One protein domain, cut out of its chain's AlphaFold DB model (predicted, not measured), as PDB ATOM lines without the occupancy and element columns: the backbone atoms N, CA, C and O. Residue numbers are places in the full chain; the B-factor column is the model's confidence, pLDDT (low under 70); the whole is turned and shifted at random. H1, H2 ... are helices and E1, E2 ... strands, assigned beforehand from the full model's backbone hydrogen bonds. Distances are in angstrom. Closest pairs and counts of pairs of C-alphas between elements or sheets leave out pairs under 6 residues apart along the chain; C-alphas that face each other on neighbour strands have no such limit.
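This is residues 50 to 151 of the 181 residues of an uncharacterized protein of Caenorhabditis remanei (UniProt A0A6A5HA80). Two small sheets lie face to face as a sandwich, a strongly twisted sheet of E1, E2, E5 and E6 and a smaller one of E4, E3 and E7, with the short helix H1 beside edge strand E6 and a loop, residues 92 to 97, that sticks out. The printed part has 102 residues, with the named elements E1 E2 E3 E4 E5 E6 H1 E7 along the chain; the class is mostly strand, though under half of the residues are in named elements. The larger sheet has the order E1, E2, E5, E6 and the smaller E4, E3, E7, both antiparallel. The whole is compact, with a radius of gyration of the C-alphas of 14.0 A and spans of 41 by 35 by 25 A.

In the larger sheet, E1 is residues 50 to 55, 16.4 A, from C-alpha 50 at (92.674, 132.517, 124.518). E2 is residues 67 to 73, 19.4 A; E5 is residues 115 to 121, 19.2 A; and E6 is residues 126 to 129, 10.4 A. In the smaller sheet, E3 is residues 81 to 86, 16.4 A; E4 is residues 102 to 107, 13.5 A; and E7 is residues 145 to 150, 16.3 A, ending with C-alpha 150 at (97.676, 119.720, 122.573). H1 is residues 135 to 139, 7.2 A.

In the larger sheet, hairpin E1 and E2 has N 52 and O 70 at 3.0 A, within hydrogen-bond range. E2 and E5 have N 69 and O 116 at 2.9 A. Hairpin E5 and E6 has N 128 and O 119 at 2.9 A. The pairing of E5 is staggered, with E2 over residues 115 to 118 and with E6 over residues 118 to 121. In the smaller sheet, E3 and E7 have N 83 and O 148 at 2.8 A, and hairpin E3 and E4 has N 82 and O 106 at 2.8 A. Across the sandwich, two sheets face to face, the facing parts are 10.0 A centre to centre and their strands stand at 21 degrees. The closest C-alphas of E2 and E7 are those of Cys 71 and Cys 147, 5.8 A. H1 is on the larger sheet, at a height of 6.5 A, but only just over none of its strands, with 2 of its 5 C-alphas falling on E6. Its one O i to N i+4 pair is not within hydrogen-bond range, 0 of 1, while 2 of 2 O i to N i+3 pairs are.

The farthest C-alphas, those of Ser 78 and Gln 123, are 42.4 A apart. The printed part has no cut. The links E1 to E2 and E3 to E4 are long. The mean pLDDT of the printed part is 80.8, and residues 73 to 79, 94 to 100 and 108 to 113 are under 70.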
ATOM      1  N   GLN A  50      92.517 131.070 124.688       79.25
ATOM      2  CA  GLN A  50      92.674 132.517 124.518       79.25
ATOM      3  C   GLN A  50      93.796 132.838 123.527       79.25
ATOM      4  O   GLN A  50      94.924 133.140 123.921       79.25
ATOM      5  N   PRO A  51      93.533 132.768 122.215       84.50
ATOM      6  CA  PRO A  51      94.487 133.240 121.239       84.50
ATOM      7  C   PRO A  51      94.503 134.766 121.285       84.50
ATOM      8  O   PRO A  51      93.475 135.406 121.520       84.50
ATOM      9  N   PHE A  52      95.657 135.363 121.035       86.94
ATOM     10  CA  PHE A  52      95.759 136.812 121.012       86.94
ATOM     11  C   PHE A  52      96.641 137.280 119.872       86.94
ATOM     12  O   PHE A  52      97.629 136.640 119.509       86.94
ATOM     13  N   THR A  53      96.293 138.450 119.355       89.62
ATOM     14  CA  THR A  53      97.174 139.242 118.513       89.62
ATOM     15  C   THR A  53      97.250 140.652 119.068       89.62
ATOM     16  O   THR A  53      96.247 141.223 119.496       89.62
ATOM     17  N   MET A  54      98.455 141.209 119.104       90.81
ATOM     18  CA  MET A  54      98.699 142.547 119.635       90.81
ATOM     19  C   MET A  54      99.600 143.312 118.670       90.81
ATOM     20  O   MET A  54     100.664 142.810 118.317       90.81
ATOM     21  N   PRO A  55      99.210 144.507 118.207       90.75
ATOM     22  CA  PRO A  55     100.108 145.338 117.419       90.75
ATOM     23  C   PRO A  55     101.346 145.718 118.245       90.75
ATOM     24  O   PRO A  55     101.260 145.955 119.446       90.75
ATOM     25  N   HIS A  56     102.507 145.826 117.589       86.69
ATOM     26  CA  HIS A  56     103.738 146.331 118.229       86.69
ATOM     27  C   HIS A  56     103.612 147.788 118.699       86.69
ATOM     28  O   HIS A  56     104.358 148.251 119.559       86.69
ATOM     29  N   LYS A  57     102.677 148.534 118.107       84.56
ATOM     30  CA  LYS A  57     102.314 149.901 118.490       84.56
ATOM     31  C   LYS A  57     100.973 149.883 119.215       84.56
ATOM     32  O   LYS A  57     100.183 148.976 119.009       84.56
ATOM     33  N   VAL A  58     100.683 150.926 119.995       80.62
ATOM     34  CA  VAL A  58      99.467 151.027 120.834       80.62
ATOM     35  C   VAL A  58      98.161 150.782 120.060       80.62
ATOM     36  O   VAL A  58      97.196 150.286 120.631       80.62
ATOM     37  N   GLN A  59      98.111 151.107 118.766       82.56
ATOM     38  CA  GLN A  59      96.935 150.903 117.921       82.56
ATOM     39  C   GLN A  59      97.336 150.276 116.592       82.56
ATOM     40  O   GLN A  59      98.305 150.727 115.977       82.56
ATOM     41  N   TRP A  60      96.564 149.275 116.153       84.62
ATOM     42  CA  TRP A  60      96.709 148.673 114.833       84.62
ATOM     43  C   TRP A  60      96.169 149.625 113.759       84.62
ATOM     44  O   TRP A  60      95.050 150.118 113.878       84.62
ATOM     45  N   ASN A  61      96.930 149.861 112.691       86.62
ATOM     46  CA  ASN A  61      96.511 150.720 111.577       86.62
ATOM     47  C   ASN A  61      95.517 150.060 110.610       86.62
ATOM     48  O   ASN A  61      95.189 150.660 109.589       86.62
ATOM     49  N   GLY A  62      95.083 148.831 110.885       85.00
ATOM     50  CA  GLY A  62      94.152 148.106 110.023       85.00
ATOM     51  C   GLY A  62      94.766 147.556 108.735       85.00
ATOM     52  O   GLY A  62      94.009 147.148 107.858       85.00
ATOM     53  N   CYS A  63      96.098 147.581 108.579       87.88
ATOM     54  CA  CYS A  63      96.723 147.271 107.294       87.88
ATOM     55  C   CYS A  63      97.977 146.395 107.393       87.88
ATOM     56  O   CYS A  63      97.926 145.208 107.086       87.88
ATOM     57  N   ASP A  64      99.116 146.972 107.770       88.88
ATOM     58  CA  ASP A  64     100.437 146.372 107.537       88.88
ATOM     59  C   ASP A  64     101.362 146.404 108.757       88.88
ATOM     60  O   ASP A  64     102.494 145.914 108.706       88.88
ATOM     61  N   GLN A  65     100.891 146.974 109.867       91.75
ATOM     62  CA  GLN A  65     101.693 147.064 111.074       91.75
ATOM     63  C   GLN A  65     102.076 145.676 111.602       91.75
ATOM     64  O   GLN A  65     101.217 144.793 111.667       91.75
ATOM     65  N   PRO A  66     103.336 145.496 112.044       92.31
ATOM     66  CA  PRO A  66     103.764 144.271 112.699       92.31
ATOM     67  C   PRO A  66     102.910 143.966 113.927       92.31
ATOM     68  O   PRO A  66     102.571 144.862 114.711       92.31
ATOM     69  N   MET A  67     102.610 142.687 114.112       93.69
ATOM     70  CA  MET A  67     101.832 142.195 115.240       93.69
ATOM     71  C   MET A  67     102.570 141.050 115.924       93.69
ATOM     72  O   MET A  67     103.337 140.319 115.307       93.69
ATOM     73  N   ILE A  68     102.308 140.893 117.209       91.44
ATOM     74  CA  ILE A  68     102.632 139.711 117.988       91.44
ATOM     75  C   ILE A  68     101.422 138.784 117.901       91.44
ATOM     76  O   ILE A  68     100.295 139.246 118.066       91.44
ATOM     77  N   MET A  69     101.640 137.498 117.643       89.25
ATOM     78  CA  MET A  69     100.613 136.453 117.658       89.25
ATOM     79  C   MET A  69     101.011 135.387 118.664       89.25
ATOM     80  O   MET A  69     102.125 134.866 118.603       89.25
ATOM     81  N   GLY A  70     100.100 135.022 119.555       86.06
ATOM     82  CA  GLY A  70     100.382 134.029 120.575       86.06
ATOM     83  C   GLY A  70      99.157 133.269 121.042       86.06
ATOM     84  O   GLY A  70      98.018 133.500 120.626       86.06
ATOM     85  N   CYS A  71      99.444 132.326 121.926       79.62
ATOM     86  CA  CYS A  71      98.469 131.470 122.564       79.62
ATOM     87  C   CYS A  71      98.496 131.700 124.075       79.62
ATOM     88  O   CYS A  71      99.550 131.606 124.701       79.62
ATOM     89  N   ALA A  72      97.340 131.936 124.683       74.19
ATOM     90  CA  ALA A  72      97.151 131.865 126.124       74.19
ATOM     91  C   ALA A  72      96.087 130.811 126.453       74.19
ATOM     92  O   ALA A  72      95.183 130.547 125.660       74.19
ATOM     93  N   ILE A  73      96.222 130.184 127.623       68.56
ATOM     94  CA  ILE A  73      95.205 129.294 128.180       68.56
ATOM     95  C   ILE A  73      94.909 129.732 129.607       68.56
ATOM     96  O   ILE A  73      95.827 129.827 130.428       68.56
ATOM     97  N   ASN A  74      93.631 129.946 129.899       66.19
ATOM     98  CA  ASN A  74      93.131 130.228 131.238       66.19
ATOM     99  C   ASN A  74      92.570 128.944 131.841       66.19
ATOM    100  O   ASN A  74      91.400 128.639 131.660       66.19
ATOM    101  N   GLY A  75      93.398 128.168 132.544       56.38
ATOM    102  CA  GLY A  75      92.899 126.894 133.068       56.38
ATOM    103  C   GLY A  75      93.864 126.031 133.861       56.38
ATOM    104  O   GLY A  75      93.756 124.820 133.774       56.38
ATOM    105  N   GLY A  76      94.828 126.598 134.598       57.12
ATOM    106  CA  GLY A  76      95.629 125.854 135.591       57.12
ATOM    107  C   GLY A  76      96.373 124.594 135.102       57.12
ATOM    108  O   GLY A  76      96.889 123.842 135.925       57.12
ATOM    109  N   TYR A  77      96.426 124.334 133.794       63.53
ATOM    110  CA  TYR A  77      97.017 123.120 133.250       63.53
ATOM    111  C   TYR A  77      98.524 123.118 133.492       63.53
ATOM    112  O   TYR A  77      99.224 124.072 133.146       63.53
ATOM    113  N   SER A  78      99.022 122.024 134.065       58.16
ATOM    114  CA  SER A  78     100.427 121.885 134.444       58.16
ATOM    115  C   SER A  78     101.361 121.709 133.245       58.16
ATOM    116  O   SER A  78     102.521 122.108 133.335       58.16
ATOM    117  N   LYS A  79     100.873 121.128 132.136       68.69
ATOM    118  CA  LYS A  79     101.620 120.925 130.884       68.69
ATOM    119  C   LYS A  79     100.698 120.869 129.672       68.69
ATOM    120  O   LYS A  79      99.683 120.177 129.693       68.69
ATOM    121  N   TYR A  80     101.092 121.557 128.608       75.44
ATOM    122  CA  TYR A  80     100.481 121.463 127.285       75.44
ATOM    123  C   TYR A  80     101.435 122.038 126.231       75.44
ATOM    124  O   TYR A  80     102.346 122.812 126.527       75.44
ATOM    125  N   TRP A  81     101.213 121.648 124.987       79.44
ATOM    126  CA  TRP A  81     101.941 122.086 123.810       79.44
ATOM    127  C   TRP A  81     101.155 123.163 123.083       79.44
ATOM    128  O   TRP A  81     100.013 122.938 122.684       79.44
ATOM    129  N   PHE A  82     101.782 124.315 122.895       80.94
ATOM    130  CA  PHE A  82     101.289 125.378 122.044       80.94
ATOM    131  C   PHE A  82     101.860 125.264 120.648       80.94
ATOM    132  O   PHE A  82     103.067 125.110 120.440       80.94
ATOM    133  N   ARG A  83     100.966 125.400 119.682       83.88
ATOM    134  CA  ARG A  83     101.282 125.367 118.271       83.88
ATOM    135  C   ARG A  83     100.670 126.573 117.592       83.88
ATOM    136  O   ARG A  83      99.539 126.953 117.880       83.88
ATOM    137  N   ILE A  84     101.409 127.144 116.655       87.44
ATOM    138  CA  ILE A  84     100.881 128.175 115.763       87.44
ATOM    139  C   ILE A  84     100.857 127.590 114.364       87.44
ATOM    140  O   ILE A  84     101.874 127.114 113.855       87.44
ATOM    141  N   LEU A  85      99.675 127.599 113.762       87.94
ATOM    142  CA  LEU A  85      99.400 127.046 112.444       87.94
ATOM    143  C   LEU A  85      99.142 128.184 111.477       87.94
ATOM    144  O   LEU A  85      98.407 129.109 111.806       87.94
ATOM    145  N   GLY A  86      99.697 128.093 110.277       89.56
ATOM    146  CA  GLY A  86      99.403 129.040 109.208       89.56
ATOM    147  C   GLY A  86      98.337 128.521 108.239       89.56
ATOM    148  O   GLY A  86      98.337 127.339 107.896       89.56
ATOM    149  N   ASN A  87      97.481 129.416 107.738       90.06
ATOM    150  CA  ASN A  87      96.408 129.126 106.772       90.06
ATOM    151  C   ASN A  87      95.408 128.067 107.255       90.06
ATOM    152  O   ASN A  87      94.999 127.204 106.477       90.06
ATOM    153  N   PHE A  88      95.023 128.119 108.532       86.69
ATOM    154  CA  PHE A  88      94.225 127.072 109.169       86.69
ATOM    155  C   PHE A  88      92.911 126.766 108.440       86.69
ATOM    156  O   PHE A  88      92.622 125.593 108.196       86.69
ATOM    157  N   SER A  89      92.150 127.774 107.999       85.31
ATOM    158  CA  SER A  89      90.919 127.583 107.211       85.31
ATOM    159  C   SER A  89      91.130 126.770 105.934       85.31
ATOM    160  O   SER A  89      90.209 126.080 105.505       85.31
ATOM    161  N   SER A  90      92.341 126.775 105.376       85.25
ATOM    162  CA  SER A  90      92.702 126.085 104.134       85.25
ATOM    163  C   SER A  90      93.383 124.727 104.356       85.25
ATOM    164  O   SER A  90      93.676 124.035 103.383       85.25
ATOM    165  N   ILE A  91      93.675 124.341 105.604       78.94
ATOM    166  CA  ILE A  91      94.224 123.013 105.916       78.94
ATOM    167  C   ILE A  91      93.136 121.954 105.659       78.94
ATOM    168  O   ILE A  91      92.024 122.134 106.169       78.94
ATOM    169  N   PRO A  92      93.431 120.890 104.882       75.25
ATOM    170  CA  PRO A  92      92.529 119.756 104.692       75.25
ATOM    171  C   PRO A  92      92.185 119.049 106.004       75.25
ATOM    172  O   PRO A  92      92.981 119.031 106.942       75.25
ATOM    173  N   ASP A  93      91.035 118.383 106.044       73.06
ATOM    174  CA  ASP A  93      90.538 117.686 107.234       73.06
ATOM    175  C   ASP A  93      91.232 116.319 107.429       73.06
ATOM    176  O   ASP A  93      90.597 115.268 107.490       73.06
ATOM    177  N   ASN A  94      92.569 116.308 107.491       69.19
ATOM    178  CA  ASN A  94      93.372 115.118 107.774       69.19
ATOM    179  C   ASN A  94      94.598 115.441 108.649       69.19
ATOM    180  O   ASN A  94      95.153 116.540 108.603       69.19
ATOM    181  N   ILE A  95      95.021 114.468 109.459       62.91
ATOM    182  CA  ILE A  95      96.061 114.666 110.480       62.91
ATOM    183  C   ILE A  95      97.467 114.854 109.884       62.91
ATOM    184  O   ILE A  95      98.264 115.633 110.405       62.91
ATOM    185  N   GLU A  96      97.764 114.200 108.758       65.06
ATOM    186  CA  GLU A  96      99.071 114.281 108.091       65.06
ATOM    187  C   GLU A  96      99.359 115.682 107.535       65.06
ATOM    188  O   GLU A  96     100.507 116.129 107.530       65.06
ATOM    189  N   SER A  97      98.324 116.428 107.134       63.97
ATOM    190  CA  SER A  97      98.476 117.807 106.656       63.97
ATOM    191  C   SER A  97      98.750 118.827 107.767       63.97
ATOM    192  O   SER A  97      99.173 119.948 107.475       63.97
ATOM    193  N   PHE A  98      98.555 118.446 109.032       64.62
ATOM    194  CA  PHE A  98      98.644 119.347 110.179       64.62
ATOM    195  C   PHE A  98     100.095 119.649 110.573       64.62
ATOM    196  O   PHE A  98     100.485 120.804 110.750       64.62
ATOM    197  N   PHE A  99     100.923 118.605 110.648       62.47
ATOM    198  CA  PHE A  99     102.316 118.701 111.084       62.47
ATOM    199  C   PHE A  99     103.212 119.605 110.216       62.47
ATOM    200  O   PHE A  99     103.896 120.459 110.781       62.47
ATOM    201  N   PRO A 100     103.194 119.535 108.870       61.34
ATOM    202  CA  PRO A 100     104.036 120.392 108.023       61.34
ATOM    203  C   PRO A 100     103.588 121.867 107.961       61.34
ATOM    204  O   PRO A 100     104.243 122.690 107.308       61.34
ATOM    205  N   LYS A 101     102.457 122.213 108.590       72.25
ATOM    206  CA  LYS A 101     101.898 123.575 108.651       72.25
ATOM    207  C   LYS A 101     102.103 124.247 110.010       72.25
ATOM    208  O   LYS A 101     101.783 125.430 110.142       72.25
ATOM    209  N   MET A 102     102.674 123.526 110.979       76.25
ATOM    210  CA  MET A 102     103.113 124.089 112.250       76.25
ATOM    211  C   MET A 102     104.321 124.998 112.045       76.25
ATOM    212  O   MET A 102     105.360 124.585 111.535       76.25
ATOM    213  N   LEU A 103     104.159 126.249 112.450       80.75
ATOM    214  CA  LEU A 103     105.216 127.251 112.511       80.75
ATOM    215  C   LEU A 103     105.951 127.163 113.842       80.75
ATOM    216  O   LEU A 103     107.174 127.119 113.890       80.75
ATOM    217  N   LEU A 104     105.175 127.073 114.916       80.50
ATOM    218  CA  LEU A 104     105.658 126.903 116.273       80.50
ATOM    219  C   LEU A 104     105.083 125.597 116.825       80.50
ATOM    220  O   LEU A 104     103.920 125.294 116.561       80.50
ATOM    221  N   ASN A 105     105.879 124.850 117.586       80.25
ATOM    222  CA  ASN A 105     105.433 123.725 118.408       80.25
ATOM    223  C   ASN A 105     106.299 123.697 119.671       80.25
ATOM    224  O   ASN A 105     107.466 123.310 119.610       80.25
ATOM    225  N   HIS A 106     105.759 124.174 120.787       76.31
ATOM    226  CA  HIS A 106     106.511 124.367 122.023       76.31
ATOM    227  C   HIS A 106     105.713 123.868 123.226       76.31
ATOM    228  O   HIS A 106     104.518 124.131 123.336       76.31
ATOM    229  N   GLU A 107     106.368 123.165 124.145       76.12
ATOM    230  CA  GLU A 107     105.788 122.838 125.449       76.12
ATOM    231  C   GLU A 107     105.797 124.091 126.321       76.12
ATOM    232  O   GLU A 107     106.873 124.612 126.601       76.12
ATOM    233  N   LYS A 108     104.637 124.555 126.791       69.12
ATOM    234  CA  LYS A 108     104.527 125.669 127.743       69.12
ATOM    235  C   LYS A 108     105.490 125.464 128.916       69.12
ATOM    236  O   LYS A 108     105.246 124.626 129.784       69.12
ATOM    237  N   LYS A 109     106.550 126.270 128.979       63.56
ATOM    238  CA  LYS A 109     107.422 126.376 130.152       63.56
ATOM    239  C   LYS A 109     107.158 127.707 130.838       63.56
ATOM    240  O   LYS A 109     106.916 128.724 130.197       63.56
ATOM    241  N   PHE A 110     107.163 127.699 132.166       55.47
ATOM    242  CA  PHE A 110     106.940 128.915 132.941       55.47
ATOM    243  C   PHE A 110     108.024 129.954 132.596       55.47
ATOM    244  O   PHE A 110     109.208 129.679 132.771       55.47
ATOM    245  N   GLY A 111     107.624 131.127 132.089       52.34
ATOM    246  CA  GLY A 111     108.523 132.259 131.821       52.34
ATOM    247  C   GLY A 111     109.052 132.422 130.386       52.34
ATOM    248  O   GLY A 111     109.828 133.349 130.162       52.34
ATOM    249  N   SER A 112     108.655 131.593 129.411       54.91
ATOM    250  CA  SER A 112     108.987 131.818 127.992       54.91
ATOM    251  C   SER A 112     107.905 132.632 127.263       54.91
ATOM    252  O   SER A 112     106.719 132.413 127.509       54.91
ATOM    253  N   PRO A 113     108.272 133.549 126.350       55.31
ATOM    254  CA  PRO A 113     107.303 134.200 125.476       55.31
ATOM    255  C   PRO A 113     106.682 133.179 124.506       55.31
ATOM    256  O   PRO A 113     107.352 132.685 123.603       55.31
ATOM    257  N   ASP A 114     105.394 132.871 124.683       73.69
ATOM    258  CA  ASP A 114     104.628 131.944 123.829       73.69
ATOM    259  C   ASP A 114     104.032 132.666 122.602       73.69
ATOM    260  O   ASP A 114     102.825 132.607 122.337       73.69
ATOM    261  N   TYR A 115     104.864 133.418 121.880       84.44
ATOM    262  CA  TYR A 115     104.418 134.217 120.741       84.44
ATOM    263  C   TYR A 115     105.424 134.250 119.589       84.44
ATOM    264  O   TYR A 115     106.605 133.945 119.743       84.44
ATOM    265  N   ILE A 116     104.932 134.647 118.418       87.69
ATOM    266  CA  ILE A 116     105.725 134.944 117.227       87.69
ATOM    267  C   ILE A 116     105.462 136.373 116.754       87.69
ATOM    268  O   ILE A 116     104.349 136.886 116.876       87.69
ATOM    269  N   ASP A 117     106.480 136.987 116.163       91.81
ATOM    270  CA  ASP A 117     106.362 138.274 115.482       91.81
ATOM    271  C   ASP A 117     105.954 138.074 114.024       91.81
ATOM    272  O   ASP A 117     106.673 137.460 113.236       91.81
ATOM    273  N   ILE A 118     104.806 138.610 113.633       93.25
ATOM    274  CA  ILE A 118     104.303 138.536 112.262       93.25
ATOM    275  C   ILE A 118     104.340 139.907 111.596       93.25
ATOM    276  O   ILE A 118     104.100 140.947 112.217       93.25
ATOM    277  N   LYS A 119     104.643 139.907 110.301       94.44
ATOM    278  CA  LYS A 119     104.695 141.106 109.464       94.44
ATOM    279  C   LYS A 119     103.863 140.915 108.210       94.44
ATOM    280  O   LYS A 119     103.782 139.808 107.684       94.44
ATOM    281  N   CYS A 120     103.255 142.001 107.752       93.81
ATOM    282  CA  CYS A 120     102.526 142.016 106.499       93.81
ATOM    283  C   CYS A 120     103.504 142.200 105.336       93.81
ATOM    284  O   CYS A 120     104.300 143.141 105.324       93.81
ATOM    285  N   ASP A 121     103.449 141.310 104.355       92.94
ATOM    286  CA  ASP A 121     104.012 141.546 103.036       92.94
ATOM    287  C   ASP A 121     103.002 142.355 102.219       92.94
ATOM    288  O   ASP A 121     101.987 141.848 101.740       92.94
ATOM    289  N   THR A 122     103.300 143.638 102.045       90.56
ATOM    290  CA  THR A 122     102.414 144.585 101.371       90.56
ATOM    291  C   THR A 122     102.346 144.409  99.853       90.56
ATOM    292  O   THR A 122     101.496 145.022  99.206       90.56
ATOM    293  N   GLN A 123     103.186 143.555  99.259       89.38
ATOM    294  CA  GLN A 123     103.084 143.197  97.840       89.38
ATOM    295  C   GLN A 123     102.004 142.129  97.615       89.38
ATOM    296  O   GLN A 123     101.271 142.138  96.614       89.38
ATOM    297  N   THR A 124     101.883 141.199  98.563       91.00
ATOM    298  CA  THR A 124     100.955 140.067  98.478       91.00
ATOM    299  C   THR A 124      99.679 140.276  99.292       91.00
ATOM    300  O   THR A 124      98.640 139.742  98.904       91.00
ATOM    301  N   GLY A 125      99.717 141.104 100.338       92.50
ATOM    302  CA  GLY A 125      98.643 141.242 101.325       92.50
ATOM    303  C   GLY A 125      98.561 140.038 102.266       92.50
ATOM    304  O   GLY A 125      97.483 139.725 102.770       92.50
ATOM    305  N   LEU A 126      99.675 139.323 102.448       94.12
ATOM    306  CA  LEU A 126      99.773 138.129 103.282       94.12
ATOM    307  C   LEU A 126     100.787 138.337 104.404       94.12
ATOM    308  O   LEU A 126     101.731 139.114 104.296       94.12
ATOM    309  N   TRP A 127     100.575 137.637 105.507       94.81
ATOM    310  CA  TRP A 127     101.466 137.646 106.651       94.81
ATOM    311  C   TRP A 127     102.616 136.661 106.478       94.81
ATOM    312  O   TRP A 127     102.442 135.571 105.940       94.81
ATOM    313  N   TYR A 128     103.761 136.978 107.065       93.25
ATOM    314  CA  TYR A 128     104.858 136.039 107.270       93.25
ATOM    315  C   TYR A 128     105.381 136.141 108.702       93.25
ATOM    316  O   TYR A 128     105.216 137.163 109.374       93.25
ATOM    317  N   TRP A 129     106.021 135.072 109.177       91.25
ATOM    318  CA  TRP A 129     106.708 135.090 110.466       91.25
ATOM    319  C   TRP A 129     108.095 135.711 110.285       91.25
ATOM    320  O   TRP A 129     108.948 135.168 109.578       91.25
ATOM    321  N   ASP A 130     108.330 136.848 110.941       88.81
ATOM    322  CA  ASP A 130     109.622 137.529 110.954       88.81
ATOM    323  C   ASP A 130     110.572 136.895 111.979       88.81
ATOM    324  O   ASP A 130     110.966 137.503 112.970       88.81
ATOM    325  N   ASN A 131     110.924 135.629 111.753       85.31
ATOM    326  CA  ASN A 131     111.860 134.917 112.610       85.31
ATOM    327  C   ASN A 131     113.300 135.421 112.350       85.31
ATOM    328  O   ASN A 131     113.800 135.267 111.229       85.31
ATOM    329  N   PRO A 132     114.000 135.986 113.353       81.12
ATOM    330  CA  PRO A 132     115.354 136.507 113.166       81.12
ATOM    331  C   PRO A 132     116.408 135.403 112.984       81.12
ATOM    332  O   PRO A 132     117.478 135.664 112.443       81.12
ATOM    333  N   TYR A 133     116.107 134.171 113.401       82.12
ATOM    334  CA  TYR A 133     117.023 133.031 113.356       82.12
ATOM    335  C   TYR A 133     116.861 132.173 112.099       82.12
ATOM    336  O   TYR A 133     117.756 131.400 111.768       82.12
ATOM    337  N   ASN A 134     115.725 132.276 111.402       79.88
ATOM    338  CA  ASN A 134     115.456 131.464 110.220       79.88
ATOM    339  C   ASN A 134     114.657 132.237 109.160       79.88
ATOM    340  O   ASN A 134     113.442 132.414 109.258       79.88
ATOM    341  N   THR A 135     115.354 132.639 108.097       81.88
ATOM    342  CA  THR A 135     114.794 133.404 106.975       81.88
ATOM    343  C   THR A 135     113.831 132.601 106.104       81.88
ATOM    344  O   THR A 135     113.033 133.202 105.385       81.88
ATOM    345  N   TRP A 136     113.833 131.267 106.193       81.56
ATOM    346  CA  TRP A 136     112.881 130.408 105.484       81.56
ATOM    347  C   TRP A 136     111.427 130.716 105.859       81.56
ATOM    348  O   TRP A 136     110.530 130.575 105.035       81.56
ATOM    349  N   PHE A 137     111.171 131.200 107.075       80.75
ATOM    350  CA  PHE A 137     109.820 131.595 107.469       80.75
ATOM    351  C   PHE A 137     109.326 132.869 106.774       80.75
ATOM    352  O   PHE A 137     108.118 133.017 106.602       80.75
ATOM    353  N   LYS A 138     110.229 133.738 106.294       80.69
ATOM    354  CA  LYS A 138     109.865 134.945 105.527       80.69
ATOM    355  C   LYS A 138     109.418 134.631 104.102       80.69
ATOM    356  O   LYS A 138     108.728 135.435 103.489       80.69
ATOM    357  N   THR A 139     109.808 133.475 103.562       81.69
ATOM    358  CA  THR A 139     109.384 133.050 102.217       81.69
ATOM    359  C   THR A 139     108.010 132.383 102.225       81.69
ATOM    360  O   THR A 139     107.428 132.164 101.162       81.69
ATOM    361  N   ARG A 140     107.460 132.071 103.407       86.50
ATOM    362  CA  ARG A 140     106.124 131.498 103.548       86.50
ATOM    363  C   ARG A 140     105.100 132.574 103.876       86.50
ATOM    364  O   ARG A 140     105.252 133.317 104.837       86.50
ATOM    365  N   GLN A 141     104.040 132.584 103.078       90.50
ATOM    366  CA  GLN A 141     102.968 133.566 103.151       90.50
ATOM    367  C   GLN A 141     101.683 132.937 103.696       90.50
ATOM    368  O   GLN A 141     101.292 131.823 103.318       90.50
ATOM    369  N   TYR A 142     101.014 133.670 104.577       92.00
ATOM    370  CA  TYR A 142      99.873 133.213 105.357       92.00
ATOM    371  C   TYR A 142      98.747 134.245 105.321       92.00
ATOM    372  O   TYR A 142      98.948 135.423 105.576       92.00
ATOM    373  N   LYS A 143      97.531 133.802 105.022       92.94
ATOM    374  CA  LYS A 143      96.311 134.607 105.133       92.94
ATOM    375  C   LYS A 143      95.971 134.886 106.593       92.94
ATOM    376  O   LYS A 143      95.523 135.970 106.929       92.94
ATOM    377  N   GLU A 144      96.202 133.889 107.438       91.94
ATOM    378  CA  GLU A 144      95.803 133.871 108.837       91.94
ATOM    379  C   GLU A 144      96.629 132.840 109.611       91.94
ATOM    380  O   GLU A 144      97.233 131.927 109.030       91.94
ATOM    381  N   PHE A 145      96.582 132.951 110.930       91.69
ATOM    382  CA  PHE A 145      97.177 132.037 111.881       91.69
ATOM    383  C   PHE A 145      96.123 131.543 112.859       91.69
ATOM    384  O   PHE A 145      95.223 132.278 113.257       91.69
ATOM    385  N   CYS A 146      96.273 130.300 113.293       89.06
ATOM    386  CA  CYS A 146      95.447 129.719 114.334       89.06
ATOM    387  C   CYS A 146      96.332 129.174 115.447       89.06
ATOM    388  O   CYS A 146      97.350 128.524 115.189       89.06
ATOM    389  N   CYS A 147      95.930 129.436 116.684       86.25
ATOM    390  CA  CYS A 147      96.533 128.800 117.836       86.25
ATOM    391  C   CYS A 147      95.973 127.379 117.988       86.25
ATOM    392  O   CYS A 147      94.762 127.185 117.952       86.25
ATOM    393  N   ASN A 148      96.828 126.386 118.189       84.75
ATOM    394  CA  ASN A 148      96.435 125.019 118.499       84.75
ATOM    395  C   ASN A 148      97.100 124.577 119.803       84.75
ATOM    396  O   ASN A 148      98.300 124.761 119.983       84.75
ATOM    397  N   TRP A 149      96.324 124.000 120.713       80.06
ATOM    398  CA  TRP A 149      96.831 123.387 121.943       80.06
ATOM    399  C   TRP A 149      96.747 121.865 121.868       80.06
ATOM    400  O   TRP A 149      95.795 121.306 121.333       80.06
ATOM    401  N   ALA A 150      97.724 121.168 122.423       78.62
ATOM    402  CA  ALA A 150      97.676 119.720 122.573       78.62
ATOM    403  C   ALA A 150      98.220 119.326 123.943       78.62
ATOM    404  O   ALA A 150      99.116 119.980 124.463       78.62
ATOM    405  N   ARG A 151      97.714 118.244 124.544       74.19
ATOM    406  CA  ARG A 151      98.292 117.735 125.804       74.19
ATOM    407  C   ARG A 151      99.699 117.175 125.600       74.19
ATOM    408  O   ARG A 151     100.546 117.298 126.476       74.19
TER     409      ARG A 151